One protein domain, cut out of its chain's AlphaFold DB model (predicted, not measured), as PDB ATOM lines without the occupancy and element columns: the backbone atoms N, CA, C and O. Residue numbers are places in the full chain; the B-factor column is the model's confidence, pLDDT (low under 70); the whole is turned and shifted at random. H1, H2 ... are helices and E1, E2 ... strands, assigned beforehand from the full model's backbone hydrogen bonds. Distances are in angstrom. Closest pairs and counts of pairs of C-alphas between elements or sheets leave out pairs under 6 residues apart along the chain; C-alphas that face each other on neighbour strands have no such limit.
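AT A GLANCE: This is residues 8 to 67 of the 68 residues of an uncharacterized protein of Haemophilus haemoglobinophilus (UniProt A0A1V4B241). There is little regular structure here: a small two-strand hairpin, E1 and E2, widened by short pairings with residues 8 to 9 and 38 to 39, and a helical corner, H1 and H2, set off from E1. The long loop of residues 32 to 49 leads from one to the other. The printed part has 60 residues, only 22 in named elements, in the order E1, E2, H1, H2; the class is mixed. It is compact, with a radius of gyration of the C-alphas of 11.0 A and spans of 30 by 25 by 21 A.

IN THESE COORDINATES: E1 is residues 17 to 20, from C-alpha 17 at (32.029, 2.252, 25.124), and E2 is residues 29 to 31. H1, residues 50 to 59, is 14.3 A long; H2, residues 61 to 65, ends at C-alpha 65 at (24.760, 2.775, 42.999).

HOW THE PARTS SIT: E1 and E2 are an antiparallel hairpin at 144 degrees, with N 17 and O 31 2.8 A apart, within hydrogen-bond range. H1 and H2 only just touch, only at the corner, with 3 pairs of C-alphas within 8 A; the closest are Asp 57 and Ala 64, 5.7 A. In H1 and H2 every O i to N i+4 pair is within hydrogen-bond range. E1 is apart from H1.

THE WHOLE: The farthest C-alphas, Asp 23 and Pro 50, are 31.6 A apart. The printed part has no cut, the link E2 to H1 is long, and no printed residue is under 70 in pLDDT.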
ATOM      1  N   TRP A   8      32.590  -2.783  19.850       94.69
ATOM      2  CA  TRP A   8      32.363  -1.713  20.809       94.69
ATOM      3  C   TRP A   8      31.127  -0.930  20.399       94.69
ATOM      4  O   TRP A   8      31.039  -0.482  19.254       94.69
ATOM      5  N   HIS A   9      30.212  -0.732  21.337       94.56
ATOM      6  CA  HIS A   9      28.999   0.048  21.133       94.56
ATOM      7  C   HIS A   9      28.891   1.161  22.176       94.56
ATOM      8  O   HIS A   9      29.367   1.016  23.301       94.56
ATOM      9  N   ARG A  10      28.307   2.284  21.765       96.00
ATOM     10  CA  ARG A  10      28.058   3.478  22.568       96.00
ATOM     11  C   ARG A  10      26.963   4.293  21.886       96.00
ATOM     12  O   ARG A  10      26.936   4.314  20.651       96.00
ATOM     13  N   GLU A  11      26.120   4.974  22.653       94.88
ATOM     14  CA  GLU A  11      25.138   5.901  22.087       94.88
ATOM     15  C   GLU A  11      25.770   7.256  21.714       94.88
ATOM     16  O   GLU A  11      26.890   7.600  22.108       94.88
ATOM     17  N   GLU A  12      25.082   8.041  20.887       95.44
ATOM     18  CA  GLU A  12      25.559   9.376  20.532       95.44
ATOM     19  C   GLU A  12      25.531  10.302  21.757       95.44
ATOM     20  O   GLU A  12      24.566  10.325  22.514       95.44
ATOM     21  N   GLY A  13      26.608  11.064  21.964       94.44
ATOM     22  CA  GLY A  13      26.754  11.959  23.116       94.44
ATOM     23  C   GLY A  13      27.319  11.302  24.380       94.44
ATOM     24  O   GLY A  13      27.827  12.017  25.240       94.44
ATOM     25  N   GLU A  14      27.324   9.972  24.473       96.88
ATOM     26  CA  GLU A  14      27.990   9.261  25.568       96.88
ATOM     27  C   GLU A  14      29.507   9.213  25.367       96.88
ATOM     28  O   GLU A  14      30.023   9.346  24.251       96.88
ATOM     29  N   GLN A  15      30.249   8.959  26.440       97.38
ATOM     30  CA  GLN A  15      31.696   8.770  26.407       97.38
ATOM     31  C   GLN A  15      32.088   7.302  26.581       97.38
ATOM     32  O   GLN A  15      33.105   6.883  26.018       97.38
ATOM     33  N   ILE A  16      31.261   6.502  27.257       98.12
ATOM     34  CA  ILE A  16      31.572   5.112  27.608       98.12
ATOM     35  C   ILE A  16      31.207   4.123  26.502       98.12
ATOM     36  O   ILE A  16      30.049   3.950  26.145       98.12
ATOM     37  N   TRP A  17      32.204   3.386  26.022       97.88
ATOM     38  CA  TRP A  17      32.029   2.252  25.124       97.88
ATOM     39  C   TRP A  17      31.859   0.955  25.901       97.88
ATOM     40  O   TRP A  17      32.678   0.636  26.760       97.88
ATOM     41  N   TRP A  18      30.865   0.162  25.521       96.12
ATOM     42  CA  TRP A  18      30.612  -1.180  26.032       96.12
ATOM     43  C   TRP A  18      31.114  -2.240  25.055       96.12
ATOM     44  O   TRP A  18      30.932  -2.119  23.839       96.12
ATOM     45  N   LYS A  19      31.774  -3.268  25.590       94.50
ATOM     46  CA  LYS A  19      32.254  -4.415  24.815       94.50
ATOM     47  C   LYS A  19      31.131  -5.444  24.683       94.50
ATOM     48  O   LYS A  19      30.542  -5.833  25.685       94.50
ATOM     49  N   TYR A  20      30.904  -5.926  23.465       90.12
ATOM     50  CA  TYR A  20      29.964  -7.002  23.148       90.12
ATOM     51  C   TYR A  20      30.612  -8.030  22.218       90.12
ATOM     52  O   TYR A  20      31.645  -7.747  21.607       90.12
ATOM     53  N   GLY A  21      29.978  -9.194  22.060       82.38
ATOM     54  CA  GLY A  21      30.337 -10.175  21.030       82.38
ATOM     55  C   GLY A  21      31.494 -11.109  21.389       82.38
ATOM     56  O   GLY A  21      32.106 -11.677  20.486       82.38
ATOM     57  N   ASP A  22      31.814 -11.267  22.677       76.38
ATOM     58  CA  ASP A  22      32.537 -12.444  23.166       76.38
ATOM     59  C   ASP A  22      31.549 -13.507  23.677       76.38
ATOM     60  O   ASP A  22      30.388 -13.220  23.957       76.38
ATOM     61  N   ASP A  23      31.995 -14.766  23.749       77.56
ATOM     62  CA  ASP A  23      31.192 -15.866  24.316       77.56
ATOM     63  C   ASP A  23      31.176 -15.806  25.861       77.56
ATOM     64  O   ASP A  23      30.822 -16.779  26.531       77.56
ATOM     65  N   GLU A  24      31.600 -14.683  26.455       78.56
ATOM     66  CA  GLU A  24      31.719 -14.524  27.899       78.56
ATOM     67  C   GLU A  24      30.423 -13.946  28.474       78.56
ATOM     68  O   GLU A  24      30.008 -12.827  28.184       78.56
ATOM     69  N   ILE A  25      29.783 -14.709  29.357       76.38
ATOM     70  CA  ILE A  25      28.616 -14.247  30.110       76.38
ATOM     71  C   ILE A  25      29.094 -13.729  31.467       76.38
ATOM     72  O   ILE A  25      29.747 -14.456  32.214       76.38
ATOM     73  N   GLY A  26      28.731 -12.492  31.812       81.25
ATOM     74  CA  GLY A  26      28.943 -11.922  33.150       81.25
ATOM     75  C   GLY A  26      29.885 -10.713  33.228       81.25
ATOM     76  O   GLY A  26      29.563  -9.780  33.974       81.25
ATOM     77  N   PRO A  27      31.014 -10.655  32.491       88.69
ATOM     78  CA  PRO A  27      31.869  -9.476  32.488       88.69
ATOM     79  C   PRO A  27      31.135  -8.255  31.935       88.69
ATOM     80  O   PRO A  27      30.703  -8.234  30.787       88.69
ATOM     81  N   LEU A  28      31.047  -7.200  32.741       94.44
ATOM     82  CA  LEU A  28      30.539  -5.908  32.299       94.44
ATOM     83  C   LEU A  28      31.738  -5.016  31.953       94.44
ATOM     84  O   LEU A  28      32.288  -4.322  32.813       94.44
ATOM     85  N   VAL A  29      32.209  -5.130  30.706       96.56
ATOM     86  CA  VAL A  29      33.457  -4.509  30.237       96.56
ATOM     87  C   VAL A  29      33.189  -3.212  29.485       96.56
ATOM     88  O   VAL A  29      32.451  -3.196  28.498       96.56
ATOM     89  N   PHE A  30      33.864  -2.144  29.904       97.44
ATOM     90  CA  PHE A  30      33.757  -0.822  29.301       97.44
ATOM     91  C   PHE A  30      35.112  -0.169  29.017       97.44
ATOM     92  O   PHE A  30      36.167  -0.641  29.446       97.44
ATOM     93  N   SER A  31      35.083   0.917  28.249       97.81
ATOM     94  CA  SER A  31      36.256   1.697  27.870       97.81
ATOM     95  C   SER A  31      35.884   3.141  27.540       97.81
ATOM     96  O   SER A  31      34.799   3.401  27.033       97.81
ATOM     97  N   PHE A  32      36.806   4.078  27.756       97.94
ATOM     98  CA  PHE A  32      36.651   5.475  27.323       97.94
ATOM     99  C   PHE A  32      37.279   5.735  25.940       97.94
ATOM    100  O   PHE A  32      36.910   6.685  25.257       97.94
ATOM    101  N   ASP A  33      38.207   4.878  25.496       96.81
ATOM    102  CA  ASP A  33      39.019   5.061  24.280       96.81
ATOM    103  C   ASP A  33      39.061   3.821  23.356       96.81
ATOM    104  O   ASP A  33      39.729   3.835  22.319       96.81
ATOM    105  N   LYS A  34      38.355   2.741  23.726       95.56
ATOM    106  CA  LYS A  34      38.375   1.391  23.121       95.56
ATOM    107  C   LYS A  34      39.731   0.671  23.166       95.56
ATOM    108  O   LYS A  34      39.861  -0.412  22.590       95.56
ATOM    109  N   LYS A  35      40.736   1.232  23.845       95.25
ATOM    110  CA  LYS A  35      42.077   0.649  24.023       95.25
ATOM    111  C   LYS A  35      42.238   0.114  25.441       95.25
ATOM    112  O   LYS A  35      42.591  -1.048  25.625       95.25
ATOM    113  N   THR A  36      41.923   0.945  26.427       96.56
ATOM    114  CA  THR A  36      42.003   0.624  27.850       96.56
ATOM    115  C   THR A  36      40.677   0.027  28.301       96.56
ATOM    116  O   THR A  36      39.636   0.672  28.192       96.56
ATOM    117  N   LYS A  37      40.700  -1.216  28.778       96.25
ATOM    118  CA  LYS A  37      39.500  -1.951  29.194       96.25
ATOM    119  C   LYS A  37      39.381  -1.938  30.711       96.25
ATOM    120  O   LYS A  37      40.366  -2.187  31.398       96.25
ATOM    121  N   PHE A  38      38.166  -1.726  31.192       97.81
ATOM    122  CA  PHE A  38      37.798  -1.838  32.596       97.81
ATOM    123  C   PHE A  38      36.675  -2.854  32.736       97.81
ATOM    124  O   PHE A  38      35.775  -2.908  31.899       97.81
ATOM    125  N   ASN A  39      36.702  -3.643  33.801       96.69
ATOM    126  CA  ASN A  39      35.574  -4.457  34.224       96.69
ATOM    127  C   ASN A  39      34.875  -3.772  35.404       96.69
ATOM    128  O   ASN A  39      35.494  -3.496  36.430       96.69
ATOM    129  N   PHE A  40      33.575  -3.510  35.280       96.94
ATOM    130  CA  PHE A  40      32.791  -2.849  36.326       96.94
ATOM    131  C   PHE A  40      32.876  -3.562  37.686       96.94
ATOM    132  O   PHE A  40      32.933  -2.918  38.733       96.94
ATOM    133  N   TRP A  41      32.938  -4.893  37.699       94.50
ATOM    134  CA  TRP A  41      32.949  -5.658  38.939       94.50
ATOM    135  C   TRP A  41      34.275  -5.558  39.687       94.50
ATOM    136  O   TRP A  41      34.252  -5.450  40.912       94.50
ATOM    137  N   THR A  42      35.405  -5.559  38.981       95.31
ATOM    138  CA  THR A  42      36.739  -5.643  39.600       95.31
ATOM    139  C   THR A  42      37.506  -4.327  39.611       95.31
ATOM    140  O   THR A  42      38.402  -4.157  40.436       95.31
ATOM    141  N   ASP A  43      37.197  -3.415  38.689       97.62
ATOM    142  CA  ASP A  43      38.016  -2.230  38.427       97.62
ATOM    143  C   ASP A  43      37.324  -0.936  38.853       97.62
ATOM    144  O   ASP A  43      37.987  -0.018  39.338       97.62
ATOM    145  N   TYR A  44      36.000  -0.852  38.707       96.50
ATOM    146  CA  TYR A  44      35.238   0.307  39.159       96.50
ATOM    147  C   TYR A  44      34.939   0.210  40.674       96.50
ATOM    148  O   TYR A  44      34.507  -0.849  41.143       96.50
ATOM    149  N   PRO A  45      35.119   1.297  41.453       96.25
ATOM    150  CA  PRO A  45      35.577   2.623  41.015       96.25
ATOM    151  C   PRO A  45      37.103   2.830  41.080       96.25
ATOM    152  O   PRO A  45      37.607   3.815  40.552       96.25
ATOM    153  N   HIS A  46      37.853   1.945  41.740       95.88
ATOM    154  CA  HIS A  46      39.201   2.250  42.242       95.88
ATOM    155  C   HIS A  46      40.317   2.333  41.193       95.88
ATOM    156  O   HIS A  46      41.357   2.927  41.472       95.88
ATOM    157  N   LYS A  47      40.144   1.736  40.008       97.50
ATOM    158  CA  LYS A  47      41.137   1.807  38.922       97.50
ATOM    159  C   LYS A  47      40.901   2.966  37.954       97.50
ATOM    160  O   LYS A  47      41.701   3.151  37.041       97.50
ATOM    161  N   LEU A  48      39.811   3.711  38.123       97.56
ATOM    162  CA  LEU A  48      39.501   4.863  37.285       97.56
ATOM    163  C   LEU A  48      40.188   6.108  37.843       97.56
ATOM    164  O   LEU A  48      40.334   6.266  39.057       97.56
ATOM    165  N   THR A  49      40.567   7.027  36.955       98.19
ATOM    166  CA  THR A  49      40.907   8.388  37.385       98.19
ATOM    167  C   THR A  49      39.659   9.092  37.938       98.19
ATOM    168  O   THR A  49      38.535   8.696  37.612       98.19
ATOM    169  N   PRO A  50      39.812  10.165  38.738       98.06
ATOM    170  CA  PRO A  50      38.665  10.930  39.232       98.06
ATOM    171  C   PRO A  50      37.728  11.416  38.115       98.06
ATOM    172  O   PRO A  50      36.512  11.325  38.253       98.06
ATOM    173  N   GLU A  51      38.281  11.860  36.985       98.06
ATOM    174  CA  GLU A  51      37.508  12.307  35.817       98.06
ATOM    175  C   GLU A  51      36.757  11.152  35.147       98.06
ATOM    176  O   GLU A  51      35.569  11.271  34.862       98.06
ATOM    177  N   GLN A  52      37.409  10.001  34.954       98.19
ATOM    178  CA  GLN A  52      36.761   8.806  34.406       98.19
ATOM    179  C   GLN A  52      35.628   8.313  35.305       98.19
ATOM    180  O   GLN A  52      34.566   7.937  34.810       98.19
ATOM    181  N   LYS A  53      35.839   8.329  36.627       97.69
ATOM    182  CA  LYS A  53      34.797   7.977  37.589       97.69
ATOM    183  C   LYS A  53      33.627   8.951  37.488       97.69
ATOM    184  O   LYS A  53      32.499   8.492  37.402       97.69
ATOM    185  N   ALA A  54      33.882  10.259  37.440       97.94
ATOM    186  CA  ALA A  54      32.822  11.257  37.312       97.94
ATOM    187  C   ALA A  54      31.989  11.055  36.034       97.94
ATOM    188  O   ALA A  54      30.764  11.078  36.097       97.94
ATOM    189  N   ILE A  55      32.636  10.780  34.895       98.06
ATOM    190  CA  ILE A  55      31.940  10.442  33.643       98.06
ATOM    191  C   ILE A  55      31.067   9.195  33.831       98.06
ATOM    192  O   ILE A  55      29.899   9.201  33.449       98.06
ATOM    193  N   PHE A  56      31.609   8.141  34.449       97.75
ATOM    194  CA  PHE A  56      30.859   6.911  34.704       97.75
ATOM    195  C   PHE A  56      29.673   7.131  35.642       97.75
ATOM    196  O   PHE A  56      28.579   6.667  35.346       97.75
ATOM    197  N   ASP A  57      29.856   7.860  36.738       97.19
ATOM    198  CA  ASP A  57      28.790   8.155  37.694       97.19
ATOM    199  C   ASP A  57      27.644   8.941  37.039       97.19
ATOM    200  O   ASP A  57      26.479   8.697  37.342       97.19
ATOM    201  N   ILE A  58      27.965   9.856  36.118       97.38
ATOM    202  CA  ILE A  58      26.975  10.651  35.380       97.38
ATOM    203  C   ILE A  58      26.234   9.786  34.353       97.38
ATOM    204  O   ILE A  58      25.007   9.769  34.334       97.38
ATOM    205  N   GLU A  59      26.959   9.062  33.498       97.06
ATOM    206  CA  GLU A  59      26.355   8.301  32.391       97.06
ATOM    207  C   GLU A  59      25.711   6.984  32.853       97.06
ATOM    208  O   GLU A  59      24.840   6.438  32.172       97.06
ATOM    209  N   ARG A  60      26.149   6.438  33.992       95.81
ATOM    210  CA  ARG A  60      25.781   5.109  34.503       95.81
ATOM    211  C   ARG A  60      25.460   5.131  35.999       95.81
ATOM    212  O   ARG A  60      25.762   4.166  36.699       95.81
ATOM    213  N   GLY A  61      24.812   6.189  36.486       94.00
ATOM    214  CA  GLY A  61      24.484   6.370  37.909       94.00
ATOM    215  C   GLY A  61      23.826   5.150  38.564       94.00
ATOM    216  O   GLY A  61      24.282   4.696  39.607       94.00
ATOM    217  N   ALA A  62      22.854   4.521  37.896       95.00
ATOM    218  CA  ALA A  62      22.208   3.308  38.412       95.00
ATOM    219  C   ALA A  62      23.174   2.117  38.583       95.00
ATOM    220  O   ALA A  62      23.004   1.310  39.492       95.00
ATOM    221  N   LEU A  63      24.204   1.990  37.734       94.81
ATOM    222  CA  LEU A  63      25.261   0.993  37.936       94.81
ATOM    223  C   LEU A  63      26.198   1.421  39.067       94.81
ATOM    224  O   LEU A  63      26.573   0.588  39.883       94.81
ATOM    225  N   ALA A  64      26.563   2.703  39.142       94.94
ATOM    226  CA  ALA A  64      27.408   3.229  40.213       94.94
ATOM    227  C   ALA A  64      26.811   2.964  41.611       94.94
ATOM    228  O   ALA A  64      27.542   2.582  42.523       94.94
ATOM    229  N   GLU A  65      25.488   3.073  41.756       95.44
ATOM    230  CA  GLU A  65      24.760   2.775  42.999       95.44
ATOM    231  C   GLU A  65      24.915   1.320  43.470       95.44
ATOM    232  O   GLU A  65      24.903   1.069  44.671       95.44
ATOM    233  N   LEU A  66      25.155   0.356  42.570       93.69
ATOM    234  CA  LEU A  66      25.380  -1.055  42.937       93.69
ATOM    235  C   LEU A  66      26.703  -1.296  43.684       93.69
ATOM    236  O   LEU A  66      26.983  -2.419  44.106       93.69
ATOM    237  N   LYS A  67      27.554  -0.275  43.779       86.94
ATOM    238  CA  LYS A  67      28.857  -0.317  44.453       86.94
ATOM    239  C   LYS A  67      28.886   0.491  45.752       86.94
ATOM    240  O   LYS A  67      29.943   0.526  46.384       86.94
TER     241      LYS A  67